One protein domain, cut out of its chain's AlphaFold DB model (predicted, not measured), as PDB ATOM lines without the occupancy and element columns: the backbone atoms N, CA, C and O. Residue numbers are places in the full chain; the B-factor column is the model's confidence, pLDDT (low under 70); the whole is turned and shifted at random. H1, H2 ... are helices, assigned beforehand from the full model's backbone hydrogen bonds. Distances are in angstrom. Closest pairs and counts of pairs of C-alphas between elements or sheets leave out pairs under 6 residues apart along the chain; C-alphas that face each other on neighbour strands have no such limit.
ATOM      1  N   ILE A   2     177.562 223.581 233.151       93.62
ATOM      2  CA  ILE A   2     178.275 222.733 232.166       93.62
ATOM      3  C   ILE A   2     177.341 222.065 231.151       93.62
ATOM      4  O   ILE A   2     177.609 222.145 229.962       93.62
ATOM      5  N   ARG A   3     176.180 221.543 231.577       93.06
ATOM      6  CA  ARG A   3     175.147 221.024 230.655       93.06
ATOM      7  C   ARG A   3     174.782 221.984 229.522       93.06
ATOM      8  O   ARG A   3     174.527 221.548 228.408       93.06
ATOM      9  N   HIS A   4     174.748 223.285 229.786       93.69
ATOM     10  CA  HIS A   4     174.390 224.255 228.754       93.69
ATOM     11  C   HIS A   4     175.570 224.586 227.838       93.69
ATOM     12  O   HIS A   4     175.351 224.844 226.660       93.69
ATOM     13  N   ILE A   5     176.807 224.509 228.342       96.00
ATOM     14  CA  ILE A   5     178.010 224.561 227.499       96.00
ATOM     15  C   ILE A   5     178.059 223.323 226.600       96.00
ATOM     16  O   ILE A   5     178.228 223.472 225.400       96.00
ATOM     17  N   GLN A   6     177.818 222.128 227.148       95.19
ATOM     18  CA  GLN A   6     177.709 220.871 226.400       95.19
ATOM     19  C   GLN A   6     176.679 220.975 225.268       95.19
ATOM     20  O   GLN A   6     176.995 220.681 224.119       95.19
ATOM     21  N   GLY A   7     175.460 221.436 225.570       95.56
ATOM     22  CA  GLY A   7     174.426 221.634 224.553       95.56
ATOM     23  C   GLY A   7     174.840 222.651 223.483       95.56
ATOM     24  O   GLY A   7     174.650 222.416 222.294       95.56
ATOM     25  N   ALA A   8     175.466 223.760 223.883       96.69
ATOM     26  CA  ALA A   8     175.957 224.771 222.949       96.69
ATOM     27  C   ALA A   8     177.138 224.283 222.089       96.69
ATOM     28  O   ALA A   8     177.197 224.610 220.907       96.69
ATOM     29  N   LEU A   9     178.032 223.450 222.625       96.25
ATOM     30  CA  LEU A   9     179.039 222.738 221.834       96.25
ATOM     31  C   LEU A   9     178.371 221.774 220.847       96.25
ATOM     32  O   LEU A   9     178.797 221.698 219.701       96.25
ATOM     33  N   GLY A  10     177.287 221.102 221.248       94.88
ATOM     34  CA  GLY A  10     176.460 220.282 220.358       94.88
ATOM     35  C   GLY A  10     175.926 221.061 219.152       94.88
ATOM     36  O   GLY A  10     176.029 220.578 218.028       94.88
ATOM     37  N   ILE A  11     175.453 222.294 219.359       95.94
ATOM     38  CA  ILE A  11     175.033 223.196 218.272       95.94
ATOM     39  C   ILE A  11     176.176 223.465 217.293       95.94
ATOM     40  O   ILE A  11     175.973 223.355 216.085       95.94
ATOM     41  N   LEU A  12     177.371 223.786 217.799       94.50
ATOM     42  CA  LEU A  12     178.541 224.043 216.953       94.50
ATOM     43  C   LEU A  12     178.964 222.784 216.185       94.50
ATOM     44  O   LEU A  12     179.177 222.841 214.980       94.50
ATOM     45  N   LEU A  13     179.031 221.636 216.865       92.62
ATOM     46  CA  LEU A  13     179.451 220.363 216.273       92.62
ATOM     47  C   LEU A  13     178.455 219.807 215.253       92.62
ATOM     48  O   LEU A  13     178.857 219.030 214.387       92.62
ATOM     49  N   ARG A  14     177.171 220.156 215.364       93.44
ATOM     50  CA  ARG A  14     176.108 219.732 214.439       93.44
ATOM     51  C   ARG A  14     175.795 220.767 213.356       93.44
ATOM     52  O   ARG A  14     175.109 220.422 212.400       93.44
ATOM     53  N   GLU A  15     176.287 222.000 213.500       93.88
ATOM     54  CA  GLU A  15     175.883 223.168 212.697       93.88
ATOM     55  C   GLU A  15     174.356 223.387 212.693       93.88
ATOM     56  O   GLU A  15     173.758 223.782 211.694       93.88
ATOM     57  N   ASP A  16     173.712 223.133 213.835       94.75
ATOM     58  CA  ASP A  16     172.253 223.156 213.968       94.75
ATOM     59  C   ASP A  16     171.812 224.079 215.110       94.75
ATOM     60  O   ASP A  16     171.770 223.698 216.282       94.75
ATOM     61  N   LEU A  17     171.444 225.312 214.757       95.62
ATOM     62  CA  LEU A  17     170.882 226.288 215.696       95.62
ATOM     63  C   LEU A  17     169.474 225.910 216.181       95.62
ATOM     64  O   LEU A  17     169.037 226.412 217.214       95.62
ATOM     65  N   GLY A  18     168.753 225.061 215.450       95.50
ATOM     66  CA  GLY A  18     167.365 224.708 215.722       95.50
ATOM     67  C   GLY A  18     167.217 223.666 216.822       95.50
ATOM     68  O   GLY A  18     166.414 223.875 217.733       95.50
ATOM     69  N   TYR A  19     168.016 222.597 216.748       95.62
ATOM     70  CA  TYR A  19     167.922 221.428 217.633       95.62
ATOM     71  C   TYR A  19     169.273 220.852 218.079       95.62
ATOM     72  O   TYR A  19     169.320 219.833 218.772       95.62
ATOM     73  N   GLY A  20     170.390 221.498 217.738       95.19
ATOM     74  CA  GLY A  20     171.725 220.950 217.970       95.19
ATOM     75  C   GLY A  20     172.058 220.626 219.433       95.19
ATOM     76  O   GLY A  20     172.901 219.763 219.680       95.19
ATOM     77  N   ALA A  21     171.385 221.249 220.405       95.62
ATOM     78  CA  ALA A  21     171.606 221.013 221.832       95.62
ATOM     79  C   ALA A  21     170.727 219.903 222.433       95.62
ATOM     80  O   ALA A  21     170.966 219.500 223.575       95.62
ATOM     81  N   VAL A  22     169.714 219.421 221.707       95.38
ATOM     82  CA  VAL A  22     168.663 218.535 222.228       95.38
ATOM     83  C   VAL A  22     168.495 217.266 221.398       95.38
ATOM     84  O   VAL A  22     168.944 217.163 220.258       95.38
ATOM     85  N   THR A  23     167.850 216.276 222.008       93.75
ATOM     86  CA  THR A  23     167.533 214.976 221.409       93.75
ATOM     87  C   THR A  23     166.217 215.044 220.625       93.75
ATOM     88  O   THR A  23     165.224 214.418 220.980       93.75
ATOM     89  N   ASP A  24     166.183 215.823 219.543       91.75
ATOM     90  CA  ASP A  24     164.966 216.106 218.759       91.75
ATOM     91  C   ASP A  24     164.330 214.877 218.082       91.75
ATOM     92  O   ASP A  24     163.149 214.885 217.714       91.75
ATOM     93  N   TRP A  25     165.077 213.775 217.994       91.88
ATOM     94  CA  TRP A  25     164.554 212.458 217.625       91.88
ATOM     95  C   TRP A  25     163.575 211.869 218.655       91.88
ATOM     96  O   TRP A  25     162.816 210.969 218.306       91.88
ATOM     97  N   ASN A  26     163.558 212.375 219.893       90.19
ATOM     98  CA  ASN A  26     162.593 211.996 220.927       90.19
ATOM     99  C   ASN A  26     161.348 212.896 220.947       90.19
ATOM    100  O   ASN A  26     160.397 212.586 221.661       90.19
ATOM    101  N   PHE A  27     161.348 214.006 220.200       92.88
ATOM    102  CA  PHE A  27     160.278 214.996 220.278       92.88
ATOM    103  C   PHE A  27     159.062 214.609 219.451       92.88
ATOM    104  O   PHE A  27     159.177 214.260 218.272       92.88
ATOM    105  N   HIS A  28     157.882 214.803 220.033       90.62
ATOM    106  CA  HIS A  28     156.641 214.865 219.270       90.62
ATOM    107  C   HIS A  28     156.426 216.263 218.655       90.62
ATOM    108  O   HIS A  28     157.065 217.242 219.028       90.62
ATOM    109  N   GLU A  29     155.494 216.389 217.707       92.12
ATOM    110  CA  GLU A  29     155.296 217.622 216.919       92.12
ATOM    111  C   GLU A  29     155.149 218.919 217.749       92.12
ATOM    112  O   GLU A  29     155.807 219.910 217.423       92.12
ATOM    113  N   PRO A  30     154.352 218.961 218.837       91.62
ATOM    114  CA  PRO A  30     154.344 220.119 219.732       91.62
ATOM    115  C   PRO A  30     155.717 220.463 220.329       91.62
ATOM    116  O   PRO A  30     156.153 221.602 220.196       91.62
ATOM    117  N   GLU A  31     156.438 219.484 220.889       91.44
ATOM    118  CA  GLU A  31     157.773 219.683 221.472       91.44
ATOM    119  C   GLU A  31     158.770 220.204 220.438       91.44
ATOM    120  O   GLU A  31     159.565 221.085 220.742       91.44
ATOM    121  N   ARG A  32     158.701 219.735 219.185       92.25
ATOM    122  CA  ARG A  32     159.559 220.255 218.111       92.25
ATOM    123  C   ARG A  32     159.372 221.750 217.903       92.25
ATOM    124  O   ARG A  32     160.356 222.460 217.710       92.25
ATOM    125  N   ARG A  33     158.135 222.243 217.947       92.69
ATOM    126  CA  ARG A  33     157.866 223.683 217.830       92.69
ATOM    127  C   ARG A  33     158.282 224.429 219.091       92.69
ATOM    128  O   ARG A  33     158.926 225.470 218.993       92.69
ATOM    129  N   ASP A  34     157.952 223.877 220.251       93.25
ATOM    130  CA  ASP A  34     158.156 224.542 221.535       93.25
ATOM    131  C   ASP A  34     159.635 224.616 221.913       93.25
ATOM    132  O   ASP A  34     160.052 225.607 222.505       93.25
ATOM    133  N   CYS A  35     160.441 223.629 221.518       94.12
ATOM    134  CA  CYS A  35     161.863 223.530 221.833       94.12
ATOM    135  C   CYS A  35     162.796 224.105 220.763       94.12
ATOM    136  O   CYS A  35     164.006 224.000 220.920       94.12
ATOM    137  N   PHE A  36     162.288 224.710 219.689       94.62
ATOM    138  CA  PHE A  36     163.132 225.222 218.608       94.62
ATOM    139  C   PHE A  36     163.986 226.433 219.038       94.62
ATOM    140  O   PHE A  36     163.531 227.326 219.763       94.62
ATOM    141  N   CYS A  37     165.226 226.508 218.543       93.94
ATOM    142  CA  CYS A  37     166.134 227.642 218.748       93.94
ATOM    143  C   CYS A  37     166.380 227.961 220.239       93.94
ATOM    144  O   CYS A  37     166.864 227.111 220.985       93.94
ATOM    145  N   LEU A  38     166.082 229.188 220.693       91.69
ATOM    146  CA  LEU A  38     166.377 229.652 222.058       91.69
ATOM    147  C   LEU A  38     165.727 228.768 223.134       91.69
ATOM    148  O   LEU A  38     166.253 228.645 224.243       91.69
ATOM    149  N   ASN A  39     164.597 228.145 222.804       92.75
ATOM    150  CA  ASN A  39     163.805 227.384 223.756       92.75
ATOM    151  C   ASN A  39     164.443 226.053 224.158       92.75
ATOM    152  O   ASN A  39     164.124 225.559 225.235       92.75
ATOM    153  N   GLN A  40     165.428 225.557 223.397       93.31
ATOM    154  CA  GLN A  40     166.294 224.445 223.812       93.31
ATOM    155  C   GLN A  40     166.905 224.673 225.206       93.31
ATOM    156  O   GLN A  40     167.148 223.720 225.942       93.31
ATOM    157  N   PHE A  41     167.134 225.940 225.577       91.88
ATOM    158  CA  PHE A  41     167.702 226.330 226.870       91.88
ATOM    159  C   PHE A  41     166.692 227.005 227.797       91.88
ATOM    160  O   PHE A  41     166.824 226.878 229.009       91.88
ATOM    161  N   ASN A  42     165.703 227.719 227.251       88.88
ATOM    162  CA  ASN A  42     164.799 228.561 228.041       88.88
ATOM    163  C   ASN A  42     163.553 227.831 228.555       88.88
ATOM    164  O   ASN A  42     162.893 228.312 229.477       88.88
ATOM    165  N   VAL A  43     163.211 226.690 227.960       86.19
ATOM    166  CA  VAL A  43     162.066 225.879 228.376       86.19
ATOM    167  C   VAL A  43     162.587 224.684 229.160       86.19
ATOM    168  O   VAL A  43     163.433 223.926 228.685       86.19
ATOM    169  N   ARG A  44     162.085 224.519 230.389       83.69
ATOM    170  CA  ARG A  44     162.543 223.479 231.321       83.69
ATOM    171  C   ARG A  44     162.468 222.081 230.708       83.69
ATOM    172  O   ARG A  44     163.429 221.325 230.832       83.69
ATOM    173  N   ASP A  45     161.357 221.771 230.048       86.19
ATOM    174  CA  ASP A  45     161.111 220.446 229.472       86.19
ATOM    175  C   ASP A  45     162.075 220.163 228.311       86.19
ATOM    176  O   ASP A  45     162.658 219.084 228.237       86.19
ATOM    177  N   CYS A  46     162.378 221.180 227.500       89.88
ATOM    178  CA  CYS A  46     163.374 221.101 226.432       89.88
ATOM    179  C   CYS A  46     164.799 220.936 226.979       89.88
ATOM    180  O   CYS A  46     165.554 220.088 226.507       89.88
ATOM    181  N   SER A  47     165.163 221.687 228.026       81.19
ATOM    182  CA  SER A  47     166.491 221.582 228.646       81.19
ATOM    183  C   SER A  47     166.737 220.210 229.286       81.19
ATOM    184  O   SER A  47     167.900 219.816 229.424       81.19
ATOM    185  N   GLY A  48     165.685 219.497 229.702       82.19
ATOM    186  CA  GLY A  48     165.782 218.127 230.213       82.19
ATOM    187  C   GLY A  48     166.200 217.114 229.144       82.19
ATOM    188  O   GLY A  48     166.845 216.120 229.469       82.19
ATOM    189  N   GLN A  49     165.915 217.415 227.878       88.94
ATOM    190  CA  GLN A  49     166.162 216.561 226.714       88.94
ATOM    191  C   GLN A  49     167.505 216.863 226.028       88.94
ATOM    192  O   GLN A  49     167.698 216.546 224.852       88.94
ATOM    193  N   GLY A  50     168.426 217.509 226.749       91.81
ATOM    194  CA  GLY A  50     169.738 217.898 226.238       91.81
ATOM    195  C   GLY A  50     170.626 216.707 225.869       91.81
ATOM    196  O   GLY A  50     170.554 215.640 226.478       91.81
ATOM    197  N   ILE A  51     171.501 216.905 224.886       93.50
ATOM    198  CA  ILE A  51     172.486 215.898 224.476       93.50
ATOM    199  C   ILE A  51     173.652 215.863 225.464       93.50
ATOM    200  O   ILE A  51     174.296 216.878 225.725       93.50
ATOM    201  N   TYR A  52     173.975 214.666 225.958       92.25
ATOM    202  CA  TYR A  52     175.094 214.455 226.882       92.25
ATOM    203  C   TYR A  52     176.314 213.794 226.244       92.25
ATOM    204  O   TYR A  52     177.406 213.926 226.793       92.25
ATOM    205  N   LYS A  53     176.150 213.091 225.114       92.44
ATOM    206  CA  LYS A  53     177.222 212.343 224.441       92.44
ATOM    207  C   LYS A  53     177.070 212.428 222.924       92.44
ATOM    208  O   LYS A  53     175.976 212.209 222.405       92.44
ATOM    209  N   THR A  54     178.158 212.676 222.196       92.00
ATOM    210  CA  THR A  54     178.143 212.633 220.718       92.00
ATOM    211  C   THR A  54     177.835 211.241 220.171       92.00
ATOM    212  O   THR A  54     177.260 211.125 219.090       92.00
ATOM    213  N   ALA A  55     178.126 210.183 220.933       91.12
ATOM    214  CA  ALA A  55     177.757 208.813 220.581       91.12
ATOM    215  C   ALA A  55     176.234 208.628 220.412       91.12
ATOM    216  O   ALA A  55     175.803 207.912 219.508       91.12
ATOM    217  N   ASP A  56     175.415 209.305 221.226       92.81
ATOM    218  CA  ASP A  56     173.953 209.224 221.121       92.81
ATOM    219  C   ASP A  56     173.440 209.921 219.858       92.81
ATOM    220  O   ASP A  56     172.503 209.424 219.230       92.81
ATOM    221  N   VAL A  57     174.087 211.022 219.457       92.81
ATOM    222  CA  VAL A  57     173.816 211.692 218.177       92.81
ATOM    223  C   VAL A  57     174.123 210.734 217.037       92.81
ATOM    224  O   VAL A  57     173.236 210.441 216.253       92.81
ATOM    225  N   LEU A  58     175.329 210.165 216.983       90.88
ATOM    226  CA  LEU A  58     175.729 209.260 215.898       90.88
ATOM    227  C   LEU A  58     174.862 207.999 215.801       90.88
ATOM    228  O   LEU A  58     174.704 207.443 214.716       90.88
ATOM    229  N   LYS A  59     174.286 207.549 216.920       93.44
ATOM    230  CA  LYS A  59     173.364 206.411 216.950       93.44
ATOM    231  C   LYS A  59     172.023 206.707 216.263       93.44
ATOM    232  O   LYS A  59     171.485 205.814 215.616       93.44
ATOM    233  N   HIS A  60     171.474 207.911 216.426       94.31
ATOM    234  CA  HIS A  60     170.130 208.265 215.933       94.31
ATOM    235  C   HIS A  60     170.164 209.120 214.660       94.31
ATOM    236  O   HIS A  60     169.291 208.998 213.807       94.31
ATOM    237  N   ASP A  61     171.207 209.926 214.509       91.06
ATOM    238  CA  ASP A  61     171.542 210.708 213.329       91.06
ATOM    239  C   ASP A  61     173.036 210.516 212.988       91.06
ATOM    240  O   ASP A  61     173.893 211.319 213.373       91.06
ATOM    241  N   PRO A  62     173.387 209.453 212.235       88.81
ATOM    242  CA  PRO A  62     174.771 209.168 211.840       88.81
ATOM    243  C   PRO A  62     175.431 210.280 211.016       88.81
ATOM    244  O   PRO A  62     176.652 210.307 210.871       88.81
ATOM    245  N   ARG A  63     174.631 211.195 210.455       87.12
ATOM    246  CA  ARG A  63     175.091 212.378 209.723       87.12
ATOM    247  C   ARG A  63     174.810 213.656 210.518       87.12
ATOM    248  O   ARG A  63     174.784 214.728 209.929       87.12
ATOM    249  N   GLY A  64     174.620 213.572 211.829       88.69
ATOM    250  CA  GLY A  64     174.293 214.731 212.657       88.69
ATOM    251  C   GLY A  64     175.492 215.620 212.947       88.69
ATOM    252  O   GLY A  64     175.332 216.821 213.105       88.69
ATOM    253  N   LEU A  65     176.703 215.060 212.966       90.94
ATOM    254  CA  LEU A  65     177.927 215.827 213.201       90.94
ATOM    255  C   LEU A  65     178.457 216.434 211.895       90.94
ATOM    256  O   LEU A  65     178.541 215.751 210.873       90.94
ATOM    257  N   ALA A  66     178.852 217.704 211.935       88.06
ATOM    258  CA  ALA A  66     179.418 218.429 210.804       88.06
ATOM    259  C   ALA A  66     180.850 217.973 210.493       88.06
ATOM    260  O   ALA A  66     181.150 217.619 209.355       88.06
ATOM    261  N   CYS A  67     181.726 217.887 211.501       80.75
ATOM    262  CA  CYS A  67     183.145 217.592 211.278       80.75
ATOM    263  C   CYS A  67     183.407 216.251 210.568       80.75
ATOM    264  O   CYS A  67     184.178 216.266 209.617       80.75
ATOM    265  N   PRO A  68     182.754 215.116 210.896       80.94
ATOM    266  CA  PRO A  68     182.925 213.882 210.121       80.94
ATOM    267  C   PRO A  68     182.504 213.991 208.648       80.94
ATOM    268  O   PRO A  68     183.011 213.235 207.821       80.94
ATOM    269  N   LYS A  69     181.603 214.922 208.293       75.25
ATOM    270  CA  LYS A  69     181.256 215.207 206.887       75.25
ATOM    271  C   LYS A  69     182.373 215.959 206.170       75.25
ATOM    272  O   LYS A  69     182.562 215.768 204.974       75.25
ATOM    273  N   LEU A  70     183.059 216.843 206.893       76.62
ATOM    274  CA  LEU A  70     184.046 217.777 206.349       76.62
ATOM    275  C   LEU A  70     185.481 217.232 206.414       76.62
ATOM    276  O   LEU A  70     186.313 217.592 205.585       76.62
ATOM    277  N   ILE A  71     185.774 216.366 207.384       78.31
ATOM    278  CA  ILE A  71     187.108 215.857 207.707       78.31
ATOM    279  C   ILE A  71     187.030 214.323 207.821       78.31
ATOM    280  O   ILE A  71     186.591 213.793 208.849       78.31
ATOM    281  N   PRO A  72     187.453 213.578 206.781       75.94
ATOM    282  CA  PRO A  72     187.485 212.121 206.821       75.94
ATOM    283  C   PRO A  72     188.326 211.597 207.993       75.94
ATOM    284  O   PRO A  72     189.460 212.024 208.194       75.94
ATOM    285  N   GLY A  73     187.776 210.656 208.765       71.62
ATOM    286  CA  GLY A  73     188.448 210.068 209.931       71.62
ATOM    287  C   GLY A  73     188.337 210.882 211.227       71.62
ATOM    288  O   GLY A  73     188.898 210.473 212.243       71.62
ATOM    289  N   TRP A  74     187.604 211.999 211.224       77.19
ATOM    290  CA  TRP A  74     187.356 212.788 212.429       77.19
ATOM    291  C   TRP A  74     186.548 212.006 213.475       77.19
ATOM    292  O   TRP A  74     185.448 211.530 213.194       77.19
ATOM    293  N   ASN A  75     187.080 211.912 214.697       76.62
ATOM    294  CA  ASN A  75     186.474 211.183 215.809       76.62
ATOM    295  C   ASN A  75     186.509 212.026 217.097       76.62
ATOM    296  O   ASN A  75     187.419 211.892 217.917       76.62
ATOM    297  N   THR A  76     185.532 212.925 217.261       79.31
ATOM    298  CA  THR A  76     185.335 213.672 218.515       79.31
ATOM    299  C   THR A  76     184.380 212.931 219.436       79.31
ATOM    300  O   THR A  76     183.201 212.743 219.119       79.31
ATOM    301  N   ASP A  77     184.874 212.613 220.626       87.56
ATOM    302  CA  ASP A  77     184.046 212.220 221.757       87.56
ATOM    303  C   ASP A  77     183.844 213.432 222.670       87.56
ATOM    304  O   ASP A  77     184.766 213.862 223.366       87.56
ATOM    305  N   LEU A  78     182.640 214.002 222.631       91.81
ATOM    306  CA  LEU A  78     182.201 215.002 223.593       91.81
ATOM    307  C   LEU A  78     181.175 214.335 224.507       91.81
ATOM    308  O   LEU A  78     180.021 214.131 224.120       91.81
ATOM    309  N   THR A  79     181.607 214.036 225.728       92.56
ATOM    310  CA  THR A  79     180.819 213.349 226.751       92.56
ATOM    311  C   THR A  79     180.808 214.162 228.039       92.56
ATOM    312  O   THR A  79     181.849 214.616 228.511       92.56
TER     313      THR A  79
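Overview. This is residues 2 to 79 of the 229 residues of an uncharacterized protein of Pseudomassariella vexata (UniProt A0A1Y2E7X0). One longer helix, H1, stands near the middle, and five short helices are spread round it, with one long stretch of loop, residues 15 to 28, between H1 and H2 along the chain: H2, H3 and H4 form a small group towards one end of the longest axis, H5 is near H1, and H6 is towards the other end. Part of the long loop of residues 15 to 28 passes between H1 and H2, and after H6 residues 71 to 79 form a tail that folds back. The printed part has 78 residues with six named helices, H1 to H6 in that order along the chain, and no named strand; the class is all helix, with 39 residues in the helices. The whole is compact, with a radius of gyration of the C-alphas of 12.0 A, and spans 36 by 26 by 17 A.

Arrangement. H1, residues 2 to 14, touches no helix. It is close to but not clearly touching H3, residues 39 to 42; their closest C-alphas, those of His 4 and Phe 41, are 7.3 A apart. H1 and H5, residues 54 to 60, are close but not clearly touching, with closest C-alphas Gly 10 and Thr 54 at 7.8 A; they run the same way at a steep tilt of 58 degrees. H1 and H6, residues 67 to 70, are close but not clearly touching, with closest C-alphas Leu 13 and Cys 67 at 6.8 A. H2, residues 29 to 34, and H4, residues 44 to 48, are close but not clearly touching, with closest C-alphas Glu 31 and Cys 46 at 7.6 A. H2 and H3 meet only through their link. H3 and H4 touch only at the corner, with closest C-alphas Gln 40 and Cys 46 at 5.2 A. H1 and H4 are only just apart, at 8.3 A; H1 and H2 are apart. In H1, H2, H4 and H5 every O i to N i+4 pair is within hydrogen-bond range; H3 and H6 are too short for such a pair, and each has its 1 O i to N i+3 pair within range.

Along the chain. H1 begins at C-alpha 2 (178.275, 222.733, 232.166) and is 18.1 A long from first to last C-alpha. H2 is 8.8 A long, H3 4.6 A, H4 6.4 A, H5 10.3 A and H6 5.0 A. H2 begins at C-alpha 29 (155.296, 217.622, 216.919), and H6 ends at C-alpha 70 (184.046, 217.777, 206.349).

Size, cuts and confidence. The two C-alphas farthest apart, those of Pro 30 and Gly 73, are 36.9 A apart. The printed part has no cut. The link from H1 to H2, 14 residues, is long, and that from H5 to H6 is short; the other three are tight. The mean pLDDT of the printed part is 90.2, and no printed residue is under 70; H6 has a mean of 78.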